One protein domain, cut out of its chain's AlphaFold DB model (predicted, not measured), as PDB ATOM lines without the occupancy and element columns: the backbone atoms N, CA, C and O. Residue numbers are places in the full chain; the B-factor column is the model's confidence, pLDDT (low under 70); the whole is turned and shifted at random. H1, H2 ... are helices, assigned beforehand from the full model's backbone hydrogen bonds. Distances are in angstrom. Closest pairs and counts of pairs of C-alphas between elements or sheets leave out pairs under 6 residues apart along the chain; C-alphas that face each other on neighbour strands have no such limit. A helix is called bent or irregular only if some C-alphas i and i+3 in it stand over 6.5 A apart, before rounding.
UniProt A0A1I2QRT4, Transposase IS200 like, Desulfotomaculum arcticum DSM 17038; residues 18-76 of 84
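This is residues 18 to 76 of the 84 residues of the protein "Transposase IS200 like" of Desulfotomaculum arcticum DSM 17038 (UniProt A0A1I2QRT4). A long helix, H1, turns a corner at its far end into the short helix H2; from there a long strip without named elements folds back past H1 and runs on as an arm, residues 57 to 76, which sticks out of the body and ends in a lone helix, H3. This arm, with H3 on it, makes much of the length, and the body left without it is a small piece of 39 residues spanning 30 by 17 by 10 A. The printed part has 59 residues with three named helices, H1, H2 and H3 in that order, and no named strand; the class is all helix. The whole is extended, with a radius of gyration of the C-alphas of 20.6 A, and its C-alphas span 60 by 19 by 14 A.

From the first printed residue, H1 takes residues 18 to 35, and a tight link of 3 residues joins it to H2, residues 39 to 44. H1 and H2 are close but not clearly touching, with 2 pairs of C-alphas within 8 A; the closest C-alphas are those of Phe 33 and Lys 40, 6.2 A apart. Their lines stand at a steep tilt of 55 degrees, and they run opposite ways. Their centres are 16.1 A apart. H3, residues 64 to 75, is apart from H1 and also apart from H2. In H1, H2 and H3, every O i to N i+4 pair is within hydrogen-bond range.

H1 begins at C-alpha 18, at (-9.552, -3.076, -14.487), and ends at C-alpha 35, at (-26.028, -3.391, -34.218); its first and last C-alphas are 25.7 A apart. H2 runs from Leu 39 to Phe 44, 6.9 A from first to last C-alpha. Residues 45 to 63, with no named element, follow it. H3 runs from Ala 64 to Lys 75, 17.0 A from first to last C-alpha, and ends at C-alpha 75, at (-5.229, 21.135, 8.013). No helix is bent or irregular.

The outline is a rod, and the two C-alphas farthest apart, those of Lys 42 and Ser 76, are 61.9 A apart. The first and last printed C-alphas, of Thr 18 and Ser 76, are 35.0 A apart. The link from H2 to H3 is long, with 19 residues. Residues 57 to 76, of which 64 to 75 belong to H3, stand free. The printed part has no cut. The mean pLDDT of the printed part is 91.5, and no printed residue is under 70; the mean is 97 in H1, 94 in H2 and 87 in H3.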
ATOM      1  N   THR A  18      -9.235  -1.784 -13.860       96.88
ATOM      2  CA  THR A  18      -9.552  -3.076 -14.487       96.88
ATOM      3  C   THR A  18     -11.058  -3.281 -14.683       96.88
ATOM      4  O   THR A  18     -11.478  -3.850 -15.696       96.88
ATOM      5  N   ASP A  19     -11.891  -2.770 -13.769       97.75
ATOM      6  CA  ASP A  19     -13.351  -2.804 -13.890       97.75
ATOM      7  C   ASP A  19     -13.838  -1.921 -15.035       97.75
ATOM      8  O   ASP A  19     -14.748  -2.314 -15.769       97.75
ATOM      9  N   ILE A  20     -13.215  -0.753 -15.211       97.19
ATOM     10  CA  ILE A  20     -13.525   0.167 -16.308       97.19
ATOM     11  C   ILE A  20     -13.246  -0.524 -17.640       97.19
ATOM     12  O   ILE A  20     -14.130  -0.594 -18.493       97.19
ATOM     13  N   VAL A  21     -12.058  -1.113 -17.802       97.50
ATOM     14  CA  VAL A  21     -11.701  -1.820 -19.038       97.50
ATOM     15  C   VAL A  21     -12.631  -3.008 -19.292       97.50
ATOM     16  O   VAL A  21     -13.117  -3.172 -20.415       97.50
ATOM     17  N   ARG A  22     -12.939  -3.812 -18.263       97.06
ATOM     18  CA  ARG A  22     -13.862  -4.953 -18.385       97.06
ATOM     19  C   ARG A  22     -15.238  -4.505 -18.876       97.06
ATOM     20  O   ARG A  22     -15.752  -5.068 -19.845       97.06
ATOM     21  N   LYS A  23     -15.829  -3.496 -18.226       97.56
ATOM     22  CA  LYS A  23     -17.156  -2.972 -18.584       97.56
ATOM     23  C   LYS A  23     -17.151  -2.383 -19.988       97.56
ATOM     24  O   LYS A  23     -18.007  -2.744 -20.790       97.56
ATOM     25  N   THR A  24     -16.166  -1.551 -20.313       97.44
ATOM     26  CA  THR A  24     -16.062  -0.912 -21.628       97.44
ATOM     27  C   THR A  24     -15.952  -1.944 -22.744       97.44
ATOM     28  O   THR A  24     -16.754  -1.909 -23.677       97.44
ATOM     29  N   LYS A  25     -15.043  -2.922 -22.633       96.81
ATOM     30  CA  LYS A  25     -14.883  -3.983 -23.643       96.81
ATOM     31  C   LYS A  25     -16.153  -4.825 -23.784       96.81
ATOM     32  O   LYS A  25     -16.579  -5.100 -24.902       96.81
ATOM     33  N   SER A  26     -16.791  -5.195 -22.672       97.44
ATOM     34  CA  SER A  26     -18.007  -6.016 -22.701       97.44
ATOM     35  C   SER A  26     -19.196  -5.279 -23.318       97.44
ATOM     36  O   SER A  26     -19.869  -5.830 -24.188       97.44
ATOM     37  N   ILE A  27     -19.464  -4.045 -22.885       97.88
ATOM     38  CA  ILE A  27     -20.623  -3.269 -23.342       97.88
ATOM     39  C   ILE A  27     -20.480  -2.933 -24.824       97.88
ATOM     40  O   ILE A  27     -21.436  -3.092 -25.581       97.88
ATOM     41  N   THR A  28     -19.293  -2.499 -25.251       97.12
ATOM     42  CA  THR A  28     -19.043  -2.156 -26.657       97.12
ATOM     43  C   THR A  28     -19.145  -3.378 -27.561       97.12
ATOM     44  O   THR A  28     -19.850  -3.309 -28.562       97.12
ATOM     45  N   ALA A  29     -18.551  -4.516 -27.186       96.00
ATOM     46  CA  ALA A  29     -18.658  -5.748 -27.967       96.00
ATOM     47  C   ALA A  29     -20.118  -6.183 -28.148       96.00
ATOM     48  O   ALA A  29     -20.547  -6.473 -29.265       96.00
ATOM     49  N   ASN A  30     -20.896  -6.171 -27.061       96.44
ATOM     50  CA  ASN A  30     -22.306  -6.548 -27.100       96.44
ATOM     51  C   ASN A  30     -23.123  -5.598 -27.980       96.44
ATOM     52  O   ASN A  30     -23.874  -6.059 -28.836       96.44
ATOM     53  N   LYS A  31     -22.955  -4.280 -27.806       97.81
ATOM     54  CA  LYS A  31     -23.674  -3.284 -28.610       97.81
ATOM     55  C   LYS A  31     -23.319  -3.398 -30.088       97.81
ATOM     56  O   LYS A  31     -24.221  -3.463 -30.909       97.81
ATOM     57  N   ILE A  32     -22.036  -3.495 -30.430       96.62
ATOM     58  CA  ILE A  32     -21.596  -3.557 -31.828       96.62
ATOM     59  C   ILE A  32     -22.091  -4.847 -32.496       96.62
ATOM     60  O   ILE A  32     -22.609  -4.790 -33.608       96.62
ATOM     61  N   PHE A  33     -22.006  -6.004 -31.835       96.19
ATOM     62  CA  PHE A  33     -22.551  -7.240 -32.409       96.19
ATOM     63  C   PHE A  33     -24.078  -7.225 -32.538       96.19
ATOM     64  O   PHE A  33     -24.595  -7.805 -33.490       96.19
ATOM     65  N   ALA A  34     -24.796  -6.554 -31.631       96.25
ATOM     66  CA  ALA A  34     -26.240  -6.365 -31.758       96.25
ATOM     67  C   ALA A  34     -26.598  -5.424 -32.922       96.25
ATOM     68  O   ALA A  34     -27.524  -5.707 -33.674       96.25
ATOM     69  N   THR A  35     -25.842  -4.338 -33.107       98.06
ATOM     70  CA  THR A  35     -26.028  -3.391 -34.218       98.06
ATOM     71  C   THR A  35     -25.667  -4.010 -35.571       98.06
ATOM     72  O   THR A  35     -26.305  -3.700 -36.572       98.06
ATOM     73  N   PHE A  36     -24.686  -4.918 -35.611       96.38
ATOM     74  CA  PHE A  36     -24.222  -5.577 -36.835       96.38
ATOM     75  C   PHE A  36     -24.253  -7.113 -36.698       96.38
ATOM     76  O   PHE A  36     -23.201  -7.742 -36.544       96.38
ATOM     77  N   PRO A  37     -25.431  -7.763 -36.814       92.06
ATOM     78  CA  PRO A  37     -25.609  -9.192 -36.511       92.06
ATOM     79  C   PRO A  37     -24.726 -10.154 -37.325       92.06
ATOM     80  O   PRO A  37     -24.394 -11.251 -36.872       92.06
ATOM     81  N   GLY A  38     -24.305  -9.752 -38.528       94.94
ATOM     82  CA  GLY A  38     -23.403 -10.541 -39.374       94.94
ATOM     83  C   GLY A  38     -21.923 -10.440 -38.990       94.94
ATOM     84  O   GLY A  38     -21.147 -11.329 -39.340       94.94
ATOM     85  N   LEU A  39     -21.525  -9.391 -38.264       95.25
ATOM     86  CA  LEU A  39     -20.122  -9.046 -38.021       95.25
ATOM     87  C   LEU A  39     -19.386 -10.146 -37.252       95.25
ATOM     88  O   LEU A  39     -18.280 -10.535 -37.619       95.25
ATOM     89  N   LYS A  40     -20.024 -10.707 -36.216       93.44
ATOM     90  CA  LYS A  40     -19.408 -11.733 -35.364       93.44
ATOM     91  C   LYS A  40     -19.002 -12.982 -36.150       93.44
ATOM     92  O   LYS A  40     -17.917 -13.517 -35.942       93.44
ATOM     93  N   LYS A  41     -19.865 -13.446 -37.060       93.31
ATOM     94  CA  LYS A  41     -19.586 -14.624 -37.895       93.31
ATOM     95  C   LYS A  41     -18.620 -14.294 -39.033       93.31
ATOM     96  O   LYS A  41     -17.695 -15.060 -39.261       93.31
ATOM     97  N   LYS A  42     -18.823 -13.160 -39.717       94.19
ATOM     98  CA  LYS A  42     -18.058 -12.784 -40.917       94.19
ATOM     99  C   LYS A  42     -16.620 -12.351 -40.623       94.19
ATOM    100  O   LYS A  42     -15.733 -12.678 -41.397       94.19
ATOM    101  N   ASN A  43     -16.394 -11.622 -39.529       93.31
ATOM    102  CA  ASN A  43     -15.116 -10.949 -39.266       93.31
ATOM    103  C   ASN A  43     -14.424 -11.408 -37.980       93.31
ATOM    104  O   ASN A  43     -13.239 -11.150 -37.814       93.31
ATOM    105  N   PHE A  44     -15.146 -12.068 -37.070       91.88
ATOM    106  CA  PHE A  44     -14.601 -12.514 -35.784       91.88
ATOM    107  C   PHE A  44     -14.681 -14.035 -35.595       91.88
ATOM    108  O   PHE A  44     -14.433 -14.512 -34.489       91.88
ATOM    109  N   TRP A  45     -15.027 -14.808 -36.634       91.44
ATOM    110  CA  TRP A  45     -15.111 -16.282 -36.603       91.44
ATOM    111  C   TRP A  45     -15.927 -16.844 -35.424       91.44
ATOM    112  O   TRP A  45     -15.627 -17.901 -34.881       91.44
ATOM    113  N   GLY A  46     -16.953 -16.112 -34.976       85.62
ATOM    114  CA  GLY A  46     -17.766 -16.498 -33.818       85.62
ATOM    115  C   GLY A  46     -17.150 -16.186 -32.445       85.62
ATOM    116  O   GLY A  46     -17.790 -16.454 -31.428       85.62
ATOM    117  N   SER A  47     -15.960 -15.587 -32.393       90.00
ATOM    118  CA  SER A  47     -15.224 -15.264 -31.165       90.00
ATOM    119  C   SER A  47     -15.581 -13.884 -30.575       90.00
ATOM    120  O   SER A  47     -16.591 -13.267 -30.931       90.00
ATOM    121  N   GLY A  48     -14.792 -13.433 -29.593       89.94
ATOM    122  CA  GLY A  48     -14.939 -12.125 -28.955       89.94
ATOM    123  C   GLY A  48     -14.372 -10.985 -29.806       89.94
ATOM    124  O   GLY A  48     -13.454 -11.183 -30.590       89.94
ATOM    125  N   MET A  49     -14.911  -9.777 -29.621       94.25
ATOM    126  CA  MET A  49     -14.499  -8.592 -30.386       94.25
ATOM    127  C   MET A  49     -13.109  -8.071 -30.011       94.25
ATOM    128  O   MET A  49     -12.346  -7.648 -30.870       94.25
ATOM    129  N   TRP A  50     -12.790  -8.061 -28.718       95.50
ATOM    130  CA  TRP A  50     -11.555  -7.468 -28.221       95.50
ATOM    131  C   TRP A  50     -10.531  -8.542 -27.861       95.50
ATOM    132  O   TRP A  50     -10.894  -9.588 -27.317       95.50
ATOM    133  N   SER A  51      -9.244  -8.240 -28.060       94.00
ATOM    134  CA  SER A  51      -8.139  -9.039 -27.508       94.00
ATOM    135  C   SER A  51      -8.283  -9.206 -25.992       94.00
ATOM    136  O   SER A  51      -8.894  -8.370 -25.330       94.00
ATOM    137  N   ARG A  52      -7.706 -10.257 -25.400       92.25
ATOM    138  CA  ARG A  52      -7.696 -10.437 -23.934       92.25
ATOM    139  C   ARG A  52      -6.877  -9.346 -23.235       92.25
ATOM    140  O   ARG A  52      -7.297  -8.852 -22.190       92.25
ATOM    141  N   GLY A  53      -5.771  -8.925 -23.848       94.69
ATOM    142  CA  GLY A  53      -4.887  -7.883 -23.326       94.69
ATOM    143  C   GLY A  53      -5.487  -6.476 -23.379       94.69
ATOM    144  O   GLY A  53      -6.484  -6.217 -24.063       94.69
ATOM    145  N   TYR A  54      -4.889  -5.571 -22.612       96.44
ATOM    146  CA  TYR A  54      -5.154  -4.134 -22.618       96.44
ATOM    147  C   TYR A  54      -3.983  -3.395 -21.955       96.44
ATOM    148  O   TYR A  54      -3.231  -3.996 -21.190       96.44
ATOM    149  N   TYR A  55      -3.851  -2.100 -22.236       95.50
ATOM    150  CA  TYR A  55      -2.871  -1.214 -21.607       95.50
ATOM    151  C   TYR A  55      -3.589  -0.157 -20.765       95.50
ATOM    152  O   TYR A  55      -4.629   0.358 -21.177       95.50
ATOM    153  N   ILE A  56      -3.037   0.152 -19.590       95.44
ATOM    154  CA  ILE A  56      -3.494   1.239 -18.719       95.44
ATOM    155  C   ILE A  56      -2.271   2.059 -18.330       95.44
ATOM    156  O   ILE A  56      -1.302   1.513 -17.810       95.44
ATOM    157  N   GLY A  57      -2.349   3.368 -18.552       92.12
ATOM    158  CA  GLY A  57      -1.378   4.337 -18.068       92.12
ATOM    159  C   GLY A  57      -2.092   5.442 -17.306       92.12
ATOM    160  O   GLY A  57      -3.217   5.814 -17.649       92.12
ATOM    161  N   THR A  58      -1.451   5.961 -16.265       90.62
ATOM    162  CA  THR A  58      -1.891   7.215 -15.659       90.62
ATOM    163  C   THR A  58      -1.551   8.360 -16.601       90.62
ATOM    164  O   THR A  58      -0.525   8.356 -17.279       90.62
ATOM    165  N   ALA A  59      -2.425   9.355 -16.639       84.69
ATOM    166  CA  ALA A  59      -2.159  10.593 -17.337       84.69
ATOM    167  C   ALA A  59      -2.546  11.753 -16.434       84.69
ATOM    168  O   ALA A  59      -3.681  11.853 -15.971       84.69
ATOM    169  N   GLY A  60      -1.577  12.610 -16.149       78.31
ATOM    170  CA  GLY A  60      -1.763  13.749 -15.270       78.31
ATOM    171  C   GLY A  60      -0.428  14.378 -14.922       78.31
ATOM    172  O   GLY A  60       0.587  13.691 -14.834       78.31
ATOM    173  N   ASN A  61      -0.443  15.690 -14.725       75.62
ATOM    174  CA  ASN A  61       0.695  16.422 -14.199       75.62
ATOM    175  C   ASN A  61       0.462  16.638 -12.699       75.62
ATOM    176  O   ASN A  61      -0.472  17.345 -12.319       75.62
ATOM    177  N   VAL A  62       1.275  16.014 -11.844       74.88
ATOM    178  CA  VAL A  62       1.242  16.269 -10.398       74.88
ATOM    179  C   VAL A  62       2.330  17.287 -10.085       74.88
ATOM    180  O   VAL A  62       3.514  16.970 -10.148       74.88
ATOM    181  N   SER A  63       1.933  18.518  -9.764       81.69
ATOM    182  CA  SER A  63       2.872  19.566  -9.355       81.69
ATOM    183  C   SER A  63       3.044  19.598  -7.832       81.69
ATOM    184  O   SER A  63       2.122  19.253  -7.084       81.69
ATOM    185  N   ALA A  64       4.201  20.071  -7.357       84.75
ATOM    186  CA  ALA A  64       4.426  20.313  -5.929       84.75
ATOM    187  C   ALA A  64       3.387  21.285  -5.338       84.75
ATOM    188  O   ALA A  64       2.958  21.123  -4.196       84.75
ATOM    189  N   GLU A  65       2.925  22.253  -6.135       87.69
ATOM    190  CA  GLU A  65       1.864  23.191  -5.763       87.69
ATOM    191  C   GLU A  65       0.528  22.474  -5.515       87.69
ATOM    192  O   GLU A  65      -0.142  22.741  -4.517       87.69
ATOM    193  N   THR A  66       0.155  21.524  -6.379       85.38
ATOM    194  CA  THR A  66      -1.069  20.720  -6.225       85.38
ATOM    195  C   THR A  66      -1.043  19.919  -4.925       85.38
ATOM    196  O   THR A  66      -2.026  19.914  -4.184       85.38
ATOM    197  N   ILE A  67       0.094  19.287  -4.615       85.19
ATOM    198  CA  ILE A  67       0.276  18.528  -3.370       85.19
ATOM    199  C   ILE A  67       0.187  19.463  -2.158       85.19
ATOM    200  O   ILE A  67      -0.514  19.162  -1.191       85.19
ATOM    201  N   ARG A  68       0.857  20.620  -2.213       89.06
ATOM    202  CA  ARG A  68       0.854  21.598  -1.123       89.06
ATOM    203  C   ARG A  68      -0.557  22.101  -0.812       89.06
ATOM    204  O   ARG A  68      -0.963  22.054   0.348       89.06
ATOM    205  N   LYS A  69      -1.317  22.504  -1.838       89.00
ATOM    206  CA  LYS A  69      -2.717  22.945  -1.693       89.00
ATOM    207  C   LYS A  69      -3.591  21.860  -1.066       89.00
ATOM    208  O   LYS A  69      -4.399  22.162  -0.191       89.00
ATOM    209  N   TYR A  70      -3.406  20.600  -1.470       85.94
ATOM    210  CA  TYR A  70      -4.126  19.474  -0.872       85.94
ATOM    211  C   TYR A  70      -3.827  19.337   0.630       85.94
ATOM    212  O   TYR A  70      -4.758  19.262   1.428       85.94
ATOM    213  N   ILE A  71      -2.552  19.376   1.036       89.56
ATOM    214  CA  ILE A  71      -2.145  19.271   2.449       89.56
ATOM    215  C   ILE A  71      -2.687  20.442   3.282       89.56
ATOM    216  O   ILE A  71      -3.200  20.228   4.379       89.56
ATOM    217  N   GLU A  72      -2.574  21.677   2.788       91.56
ATOM    218  CA  GLU A  72      -3.062  22.872   3.493       91.56
ATOM    219  C   GLU A  72      -4.590  22.835   3.683       91.56
ATOM    220  O   GLU A  72      -5.081  23.149   4.771       91.56
ATOM    221  N   ALA A  73      -5.341  22.356   2.684       88.56
ATOM    222  CA  ALA A  73      -6.791  22.186   2.778       88.56
ATOM    223  C   ALA A  73      -7.211  21.149   3.837       88.56
ATOM    224  O   ALA A  73      -8.235  21.329   4.491       88.56
ATOM    225  N   GLN A  74      -6.418  20.090   4.050       83.25
ATOM    226  CA  GLN A  74      -6.697  19.071   5.074       83.25
ATOM    227  C   GLN A  74      -6.419  19.556   6.507       83.25
ATOM    228  O   GLN A  74      -6.965  18.998   7.456       83.25
ATOM    229  N   LYS A  75      -5.581  20.586   6.688       81.06
ATOM    230  CA  LYS A  75      -5.229  21.135   8.013       81.06
ATOM    231  C   LYS A  75      -6.244  22.142   8.557       81.06
ATOM    232  O   LYS A  75      -6.182  22.478   9.737       81.06
ATOM    233  N   SER A  76      -7.148  22.650   7.722       72.06
ATOM    234  CA  SER A  76      -8.158  23.611   8.168       72.06
ATOM    235  C   SER A  76      -9.322  22.875   8.843       72.06
ATOM    236  O   SER A  76      -9.915  22.003   8.202       72.06
TER     237      SER A  76